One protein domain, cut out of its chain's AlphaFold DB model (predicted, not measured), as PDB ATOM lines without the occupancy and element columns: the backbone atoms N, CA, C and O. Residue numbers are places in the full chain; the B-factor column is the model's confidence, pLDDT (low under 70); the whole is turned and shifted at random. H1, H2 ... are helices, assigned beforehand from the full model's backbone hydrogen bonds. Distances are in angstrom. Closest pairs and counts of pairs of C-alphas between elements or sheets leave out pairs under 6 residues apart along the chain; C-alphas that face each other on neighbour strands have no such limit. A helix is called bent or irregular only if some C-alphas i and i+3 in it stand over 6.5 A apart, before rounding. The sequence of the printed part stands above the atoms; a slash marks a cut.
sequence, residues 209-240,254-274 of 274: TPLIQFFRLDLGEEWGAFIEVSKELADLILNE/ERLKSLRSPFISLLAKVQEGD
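Overview. This is residues 209 to 240 and 254 to 274 of the 274 residues of an uncharacterized protein of Bacteroides ovatus CL03T12C18 (UniProt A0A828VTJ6). Picture a small V of two helices, H1 and H2, joined at its narrow end by a tight link, with a third helix, H3, crossing its open end. H3's middle part packs on both legs, and beyond them its last turn and the tail, residues 267 to 274, stick out. The printed part has 53 residues with three named helices, H1, H2 and H3 in that order, and no named strand; the class is all helix. The whole is compact, with a radius of gyration of the C-alphas of 11.0 A, and the C-alphas span 28 by 27 by 18 A.

Arrangement. Start at H1, residues 209 to 217, and go on over the tight link to H2, residues 223 to 238. These two are close but not clearly touching; their closest C-alphas, those of Phe 215 and Phe 226, are 6.7 A apart. They run opposite ways at a steep tilt of 38 degrees, only just steep. Past the cut, look at H3, residues 254 to 270. It touches H1 with residues 259 to 263 alone, and the closest C-alphas, those of Leu 211 and Pro 262, are 5.6 A apart. H1 and H3 run opposite ways at a steep tilt of 64 degrees. H3 touches H2 with residues 256 to 263 alone, and H2 touches H3 with residues 233 to 237 alone; the closest C-alphas are those of Leu 233 and Arg 260, 6.4 A apart. Those two helices are about perpendicular, at 86 degrees. In H1 and H2 every O i to N i+4 pair is within hydrogen-bond range; in H3, 11 of 13 are.

Along the chain. Find C-alpha 209 at (159.703, 191.879, 68.989), where H1 begins; it runs 11.9 A to C-alpha 217. H2 begins at C-alpha 223, at (160.596, 197.862, 53.317), and runs 22.6 A to C-alpha 238. H3 runs 25.3 A from C-alpha 254 to C-alpha 270, at (169.257, 201.890, 68.261). It is irregular, with C-alphas 258 and 261 standing 7.1 A apart, and has a kink of 33 degrees near residue 262.

Size, cuts and confidence. The two C-alphas farthest apart, those of Glu 254 and Asp 274, are 32.4 A apart. Residues 241 to 253 are cut out, and C-alphas 240 and 254 stand 14.0 A apart across the cut; the link from H2 to H3 runs across it. Look to residues 267 to 274, of which 267 to 270 belong to H3, for the stretch that stands free; it ends at the chain's last residue. The mean pLDDT of the printed part is 87.9, and the model's confidence is under 70 at residue 240 and residues 273 to 274.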
ATOM      1  N   THR A 209     160.053 193.052  69.802       92.56
ATOM      2  CA  THR A 209     159.703 191.879  68.989       92.56
ATOM      3  C   THR A 209     158.374 192.028  68.245       92.56
ATOM      4  O   THR A 209     158.347 191.644  67.074       92.56
ATOM      5  N   PRO A 210     157.304 192.616  68.821       93.81
ATOM      6  CA  PRO A 210     156.036 192.770  68.107       93.81
ATOM      7  C   PRO A 210     156.160 193.594  66.820       93.81
ATOM      8  O   PRO A 210     155.543 193.255  65.818       93.81
ATOM      9  N   LEU A 211     157.030 194.613  66.795       92.88
ATOM     10  CA  LEU A 211     157.279 195.401  65.584       92.88
ATOM     11  C   LEU A 211     158.013 194.588  64.510       92.88
ATOM     12  O   LEU A 211     157.709 194.690  63.325       92.88
ATOM     13  N   ILE A 212     158.972 193.755  64.924       92.31
ATOM     14  CA  ILE A 212     159.712 192.870  64.013       92.31
ATOM     15  C   ILE A 212     158.781 191.788  63.448       92.31
ATOM     16  O   ILE A 212     158.891 191.429  62.277       92.31
ATOM     17  N   GLN A 213     157.863 191.265  64.265       93.94
ATOM     18  CA  GLN A 213     156.841 190.320  63.818       93.94
ATOM     19  C   GLN A 213     155.881 190.973  62.829       93.94
ATOM     20  O   GLN A 213     155.662 190.394  61.772       93.94
ATOM     21  N   PHE A 214     155.415 192.188  63.116       93.31
ATOM     22  CA  PHE A 214     154.570 192.956  62.205       93.31
ATOM     23  C   PHE A 214     155.240 193.176  60.842       93.31
ATOM     24  O   PHE A 214     154.658 192.905  59.795       93.31
ATOM     25  N   PHE A 215     156.519 193.563  60.841       93.94
ATOM     26  CA  PHE A 215     157.287 193.701  59.605       93.94
ATOM     27  C   PHE A 215     157.345 192.396  58.789       93.94
ATOM     28  O   PHE A 215     157.218 192.421  57.568       93.94
ATOM     29  N   ARG A 216     157.527 191.247  59.446       94.12
ATOM     30  CA  ARG A 216     157.662 189.951  58.762       94.12
ATOM     31  C   ARG A 216     156.338 189.348  58.312       94.12
ATOM     32  O   ARG A 216     156.280 188.751  57.244       94.12
ATOM     33  N   LEU A 217     155.320 189.422  59.163       92.62
ATOM     34  CA  LEU A 217     154.072 188.680  59.002       92.62
ATOM     35  C   LEU A 217     153.006 189.514  58.296       92.62
ATOM     36  O   LEU A 217     152.360 189.000  57.388       92.62
ATOM     37  N   ASP A 218     152.858 190.780  58.680       89.00
ATOM     38  CA  ASP A 218     151.794 191.651  58.179       89.00
ATOM     39  C   ASP A 218     152.250 192.450  56.954       89.00
ATOM     40  O   ASP A 218     151.523 192.543  55.969       89.00
ATOM     41  N   LEU A 219     153.485 192.963  56.972       91.12
ATOM     42  CA  LEU A 219     154.063 193.684  55.828       91.12
ATOM     43  C   LEU A 219     154.798 192.778  54.832       91.12
ATOM     44  O   LEU A 219     155.278 193.262  53.812       91.12
ATOM     45  N   GLY A 220     154.949 191.481  55.122       90.94
ATOM     46  CA  GLY A 220     155.635 190.541  54.227       90.94
ATOM     47  C   GLY A 220     157.090 190.919  53.915       90.94
ATOM     48  O   GLY A 220     157.565 190.660  52.812       90.94
ATOM     49  N   GLU A 221     157.781 191.552  54.868       92.00
ATOM     50  CA  GLU A 221     159.133 192.110  54.719       92.00
ATOM     51  C   GLU A 221     159.248 193.234  53.668       92.00
ATOM     52  O   GLU A 221     160.333 193.525  53.150       92.00
ATOM     53  N   GLU A 222     158.141 193.914  53.360       95.25
ATOM     54  CA  GLU A 222     158.137 195.046  52.443       95.25
ATOM     55  C   GLU A 222     158.675 196.323  53.114       95.25
ATOM     56  O   GLU A 222     158.004 197.010  53.887       95.25
ATOM     57  N   TRP A 223     159.913 196.681  52.775       93.69
ATOM     58  CA  TRP A 223     160.596 197.862  53.317       93.69
ATOM     59  C   TRP A 223     159.893 199.188  53.004       93.69
ATOM     60  O   TRP A 223     159.927 200.098  53.828       93.69
ATOM     61  N   GLY A 224     159.261 199.306  51.831       95.31
ATOM     62  CA  GLY A 224     158.513 200.507  51.444       95.31
ATOM     63  C   GLY A 224     157.313 200.744  52.359       95.31
ATOM     64  O   GLY A 224     157.184 201.822  52.937       95.31
ATOM     65  N   ALA A 225     156.505 199.703  52.572       91.75
ATOM     66  CA  ALA A 225     155.376 199.742  53.496       91.75
ATOM     67  C   ALA A 225     155.820 200.038  54.937       91.75
ATOM     68  O   ALA A 225     155.185 200.828  55.634       91.75
ATOM     69  N   PHE A 226     156.955 199.485  55.379       94.62
ATOM     70  CA  PHE A 226     157.479 199.764  56.717       94.62
ATOM     71  C   PHE A 226     157.892 201.229  56.912       94.62
ATOM     72  O   PHE A 226     157.724 201.758  58.011       94.62
ATOM     73  N   ILE A 227     158.410 201.904  55.878       93.44
ATOM     74  CA  ILE A 227     158.746 203.336  55.946       93.44
ATOM     75  C   ILE A 227     157.480 204.181  56.124       93.44
ATOM     76  O   ILE A 227     157.466 205.061  56.987       93.44
ATOM     77  N   GLU A 228     156.422 203.896  55.363       91.69
ATOM     78  CA  GLU A 228     155.145 204.609  55.497       91.69
ATOM     79  C   GLU A 228     154.514 204.362  56.875       91.69
ATOM     80  O   GLU A 228     154.211 205.319  57.588       91.69
ATOM     81  N   VAL A 229     154.460 203.105  57.331       91.50
ATOM     82  CA  VAL A 229     153.976 202.773  58.683       91.50
ATOM     83  C   VAL A 229     154.835 203.426  59.772       91.50
ATOM     84  O   VAL A 229     154.312 203.915  60.769       91.50
ATOM     85  N   SER A 230     156.157 203.493  59.603       92.19
ATOM     86  CA  SER A 230     157.043 204.160  60.569       92.19
ATOM     87  C   SER A 230     156.754 205.657  60.675       92.19
ATOM     88  O   SER A 230     156.829 206.221  61.768       92.19
ATOM     89  N   LYS A 231     156.417 206.307  59.558       92.00
ATOM     90  CA  LYS A 231     156.005 207.713  59.537       92.00
ATOM     91  C   LYS A 231     154.664 207.900  60.244       92.00
ATOM     92  O   LYS A 231     154.548 208.825  61.045       92.00
ATOM     93  N   GLU A 232     153.694 207.023  59.997       89.81
ATOM     94  CA  GLU A 232     152.402 207.037  60.696       89.81
ATOM     95  C   GLU A 232     152.572 206.817  62.200       89.81
ATOM     96  O   GLU A 232     152.035 207.582  62.994       89.81
ATOM     97  N   LEU A 233     153.390 205.845  62.615       90.38
ATOM     98  CA  LEU A 233     153.708 205.600  64.022       90.38
ATOM     99  C   LEU A 233     154.397 206.805  64.675       90.38
ATOM    100  O   LEU A 233     154.071 207.149  65.810       90.38
ATOM    101  N   ALA A 234     155.325 207.464  63.976       90.94
ATOM    102  CA  ALA A 234     155.981 208.669  64.478       90.94
ATOM    103  C   ALA A 234     154.990 209.829  64.658       90.94
ATOM    104  O   ALA A 234     155.017 210.496  65.694       90.94
ATOM    105  N   ASP A 235     154.094 210.042  63.692       88.19
ATOM    106  CA  ASP A 235     153.040 211.055  63.789       88.19
ATOM    107  C   ASP A 235     152.091 210.753  64.954       88.19
ATOM    108  O   ASP A 235     151.822 211.609  65.795       88.19
ATOM    109  N   LEU A 236     151.695 209.489  65.082       87.88
ATOM    110  CA  LEU A 236     150.813 208.978  66.121       87.88
ATOM    111  C   LEU A 236     151.399 209.132  67.541       87.88
ATOM    112  O   LEU A 236     150.652 209.309  68.505       87.88
ATOM    113  N   ILE A 237     152.726 209.061  67.683       87.50
ATOM    114  CA  ILE A 237     153.438 209.281  68.953       87.50
ATOM    115  C   ILE A 237     153.504 210.773  69.311       87.50
ATOM    116  O   ILE A 237     153.443 211.118  70.490       87.50
ATOM    117  N   LEU A 238     153.644 211.660  68.322       85.50
ATOM    118  CA  LEU A 238     153.780 213.104  68.549       85.50
ATOM    119  C   LEU A 238     152.427 213.819  68.688       85.50
ATOM    120  O   LEU A 238     152.307 214.762  69.470       85.50
ATOM    121  N   ASN A 239     151.411 213.364  67.958       83.12
ATOM    122  CA  ASN A 239     150.098 213.990  67.856       83.12
ATOM    123  C   ASN A 239     149.049 213.241  68.682       83.12
ATOM    124  O   ASN A 239     148.000 212.886  68.159       83.12
ATOM    125  N   GLU A 240     149.286 213.024  69.979       66.12
ATOM    126  CA  GLU A 240     148.359 212.342  70.908       66.12
ATOM    127  C   GLU A 240     147.024 213.108  71.148       66.12
ATOM    128  O   GLU A 240     146.491 213.156  72.255       66.12
ATOM    129  N   GLU A 254     143.909 200.352  65.301       81.00
ATOM    130  CA  GLU A 254     144.147 199.694  66.596       81.00
ATOM    131  C   GLU A 254     145.435 198.864  66.585       81.00
ATOM    132  O   GLU A 254     146.219 198.892  67.543       81.00
ATOM    133  N   ARG A 255     145.726 198.196  65.463       81.50
ATOM    134  CA  ARG A 255     147.008 197.508  65.264       81.50
ATOM    135  C   ARG A 255     148.181 198.482  65.343       81.50
ATOM    136  O   ARG A 255     149.112 198.223  66.107       81.50
ATOM    137  N   LEU A 256     148.127 199.631  64.667       84.75
ATOM    138  CA  LEU A 256     149.179 200.654  64.749       84.75
ATOM    139  C   LEU A 256     149.346 201.216  66.169       84.75
ATOM    140  O   LEU A 256     150.474 201.384  66.644       84.75
ATOM    141  N   LYS A 257     148.251 201.444  66.903       86.94
ATOM    142  CA  LYS A 257     148.319 201.860  68.316       86.94
ATOM    143  C   LYS A 257     149.064 200.837  69.175       86.94
ATOM    144  O   LYS A 257     149.890 201.236  70.000       86.94
ATOM    145  N   SER A 258     148.841 199.539  68.947       89.56
ATOM    146  CA  SER A 258     149.542 198.465  69.670       89.56
ATOM    147  C   SER A 258     151.061 198.453  69.420       89.56
ATOM    148  O   SER A 258     151.835 198.038  70.286       89.56
ATOM    149  N   LEU A 259     151.505 198.981  68.274       92.06
ATOM    150  CA  LEU A 259     152.910 199.024  67.863       92.06
ATOM    151  C   LEU A 259     153.682 200.244  68.386       92.06
ATOM    152  O   LEU A 259     154.910 200.252  68.292       92.06
ATOM    153  N   ARG A 260     153.021 201.235  69.003       90.19
ATOM    154  CA  ARG A 260     153.680 202.442  69.550       90.19
ATOM    155  C   ARG A 260     154.806 202.106  70.532       90.19
ATOM    156  O   ARG A 260     155.920 202.605  70.396       90.19
ATOM    157  N   SER A 261     154.533 201.257  71.524       90.50
ATOM    158  CA  SER A 261     155.531 200.878  72.537       90.50
ATOM    159  C   SER A 261     156.687 200.056  71.937       90.50
ATOM    160  O   SER A 261     157.840 200.444  72.146       90.50
ATOM    161  N   PRO A 262     156.431 199.016  71.117       92.81
ATOM    162  CA  PRO A 262     157.478 198.315  70.370       92.81
ATOM    163  C   PRO A 262     158.339 199.223  69.478       92.81
ATOM    164  O   PRO A 262     159.556 199.039  69.407       92.81
ATOM    165  N   PHE A 263     157.731 200.222  68.833       93.12
ATOM    166  CA  PHE A 263     158.421 201.211  68.000       93.12
ATOM    167  C   PHE A 263     159.361 202.103  68.815       93.12
ATOM    168  O   PHE A 263     160.544 202.219  68.487       93.12
ATOM    169  N   ILE A 264     158.878 202.654  69.931       91.38
ATOM    170  CA  ILE A 264     159.699 203.445  70.859       91.38
ATOM    171  C   ILE A 264     160.830 202.589  71.450       91.38
ATOM    172  O   ILE A 264     161.957 203.065  71.576       91.38
ATOM    173  N   SER A 265     160.561 201.321  71.775       91.00
ATOM    174  CA  SER A 265     161.567 200.380  72.277       91.00
ATOM    175  C   SER A 265     162.691 200.137  71.270       91.00
ATOM    176  O   SER A 265     163.870 200.198  71.627       91.00
ATOM    177  N   LEU A 266     162.344 199.889  70.002       91.44
ATOM    178  CA  LEU A 266     163.335 199.690  68.948       91.44
ATOM    179  C   LEU A 266     164.183 200.952  68.753       91.44
ATOM    180  O   LEU A 266     165.410 200.858  68.720       91.44
ATOM    181  N   LEU A 267     163.544 202.124  68.702       90.44
ATOM    182  CA  LEU A 267     164.233 203.412  68.605       90.44
ATOM    183  C   LEU A 267     165.202 203.626  69.779       90.44
ATOM    184  O   LEU A 267     166.349 204.021  69.574       90.44
ATOM    185  N   ALA A 268     164.771 203.309  71.001       87.81
ATOM    186  CA  ALA A 268     165.598 203.416  72.198       87.81
ATOM    187  C   ALA A 268     166.820 202.484  72.164       87.81
ATOM    188  O   ALA A 268     167.886 202.880  72.628       87.81
ATOM    189  N   LYS A 269     166.686 201.270  71.609       86.00
ATOM    190  CA  LYS A 269     167.796 200.311  71.454       86.00
ATOM    191  C   LYS A 269     168.816 200.769  70.415       86.00
ATOM    192  O   LYS A 269     170.010 200.651  70.664       86.00
ATOM    193  N   VAL A 270     168.362 201.321  69.287       85.56
ATOM    194  CA  VAL A 270     169.257 201.890  68.261       85.56
ATOM    195  C   VAL A 270     170.085 203.032  68.850       85.56
ATOM    196  O   VAL A 270     171.292 203.074  68.657       85.56
ATOM    197  N   GLN A 271     169.463 203.889  69.660       79.31
ATOM    198  CA  GLN A 271     170.133 205.014  70.314       79.31
ATOM    199  C   GLN A 271     171.229 204.605  71.324       79.31
ATOM    200  O   GLN A 271     172.020 205.450  71.733       79.31
ATOM    201  N   GLU A 272     171.260 203.352  71.792       70.56
ATOM    202  CA  GLU A 272     172.321 202.839  72.679       70.56
ATOM    203  C   GLU A 272     173.434 202.084  71.941       70.56
ATOM    204  O   GLU A 272     174.439 201.747  72.566       70.56
ATOM    205  N   GLY A 273     173.228 201.766  70.660       59.75
ATOM    206  CA  GLY A 273     174.173 201.020  69.828       59.75
ATOM    207  C   GLY A 273     175.239 201.877  69.135       59.75
ATOM    208  O   GLY A 273     176.142 201.294  68.535       59.75
ATOM    209  N   ASP A 274     175.133 203.206  69.235       41.56
ATOM    210  CA  ASP A 274     176.113 204.210  68.787       41.56
ATOM    211  C   ASP A 274     177.004 204.687  69.951       41.56
ATOM    212  O   ASP A 274     178.205 204.956  69.709       41.56
TER     213      ASP A 274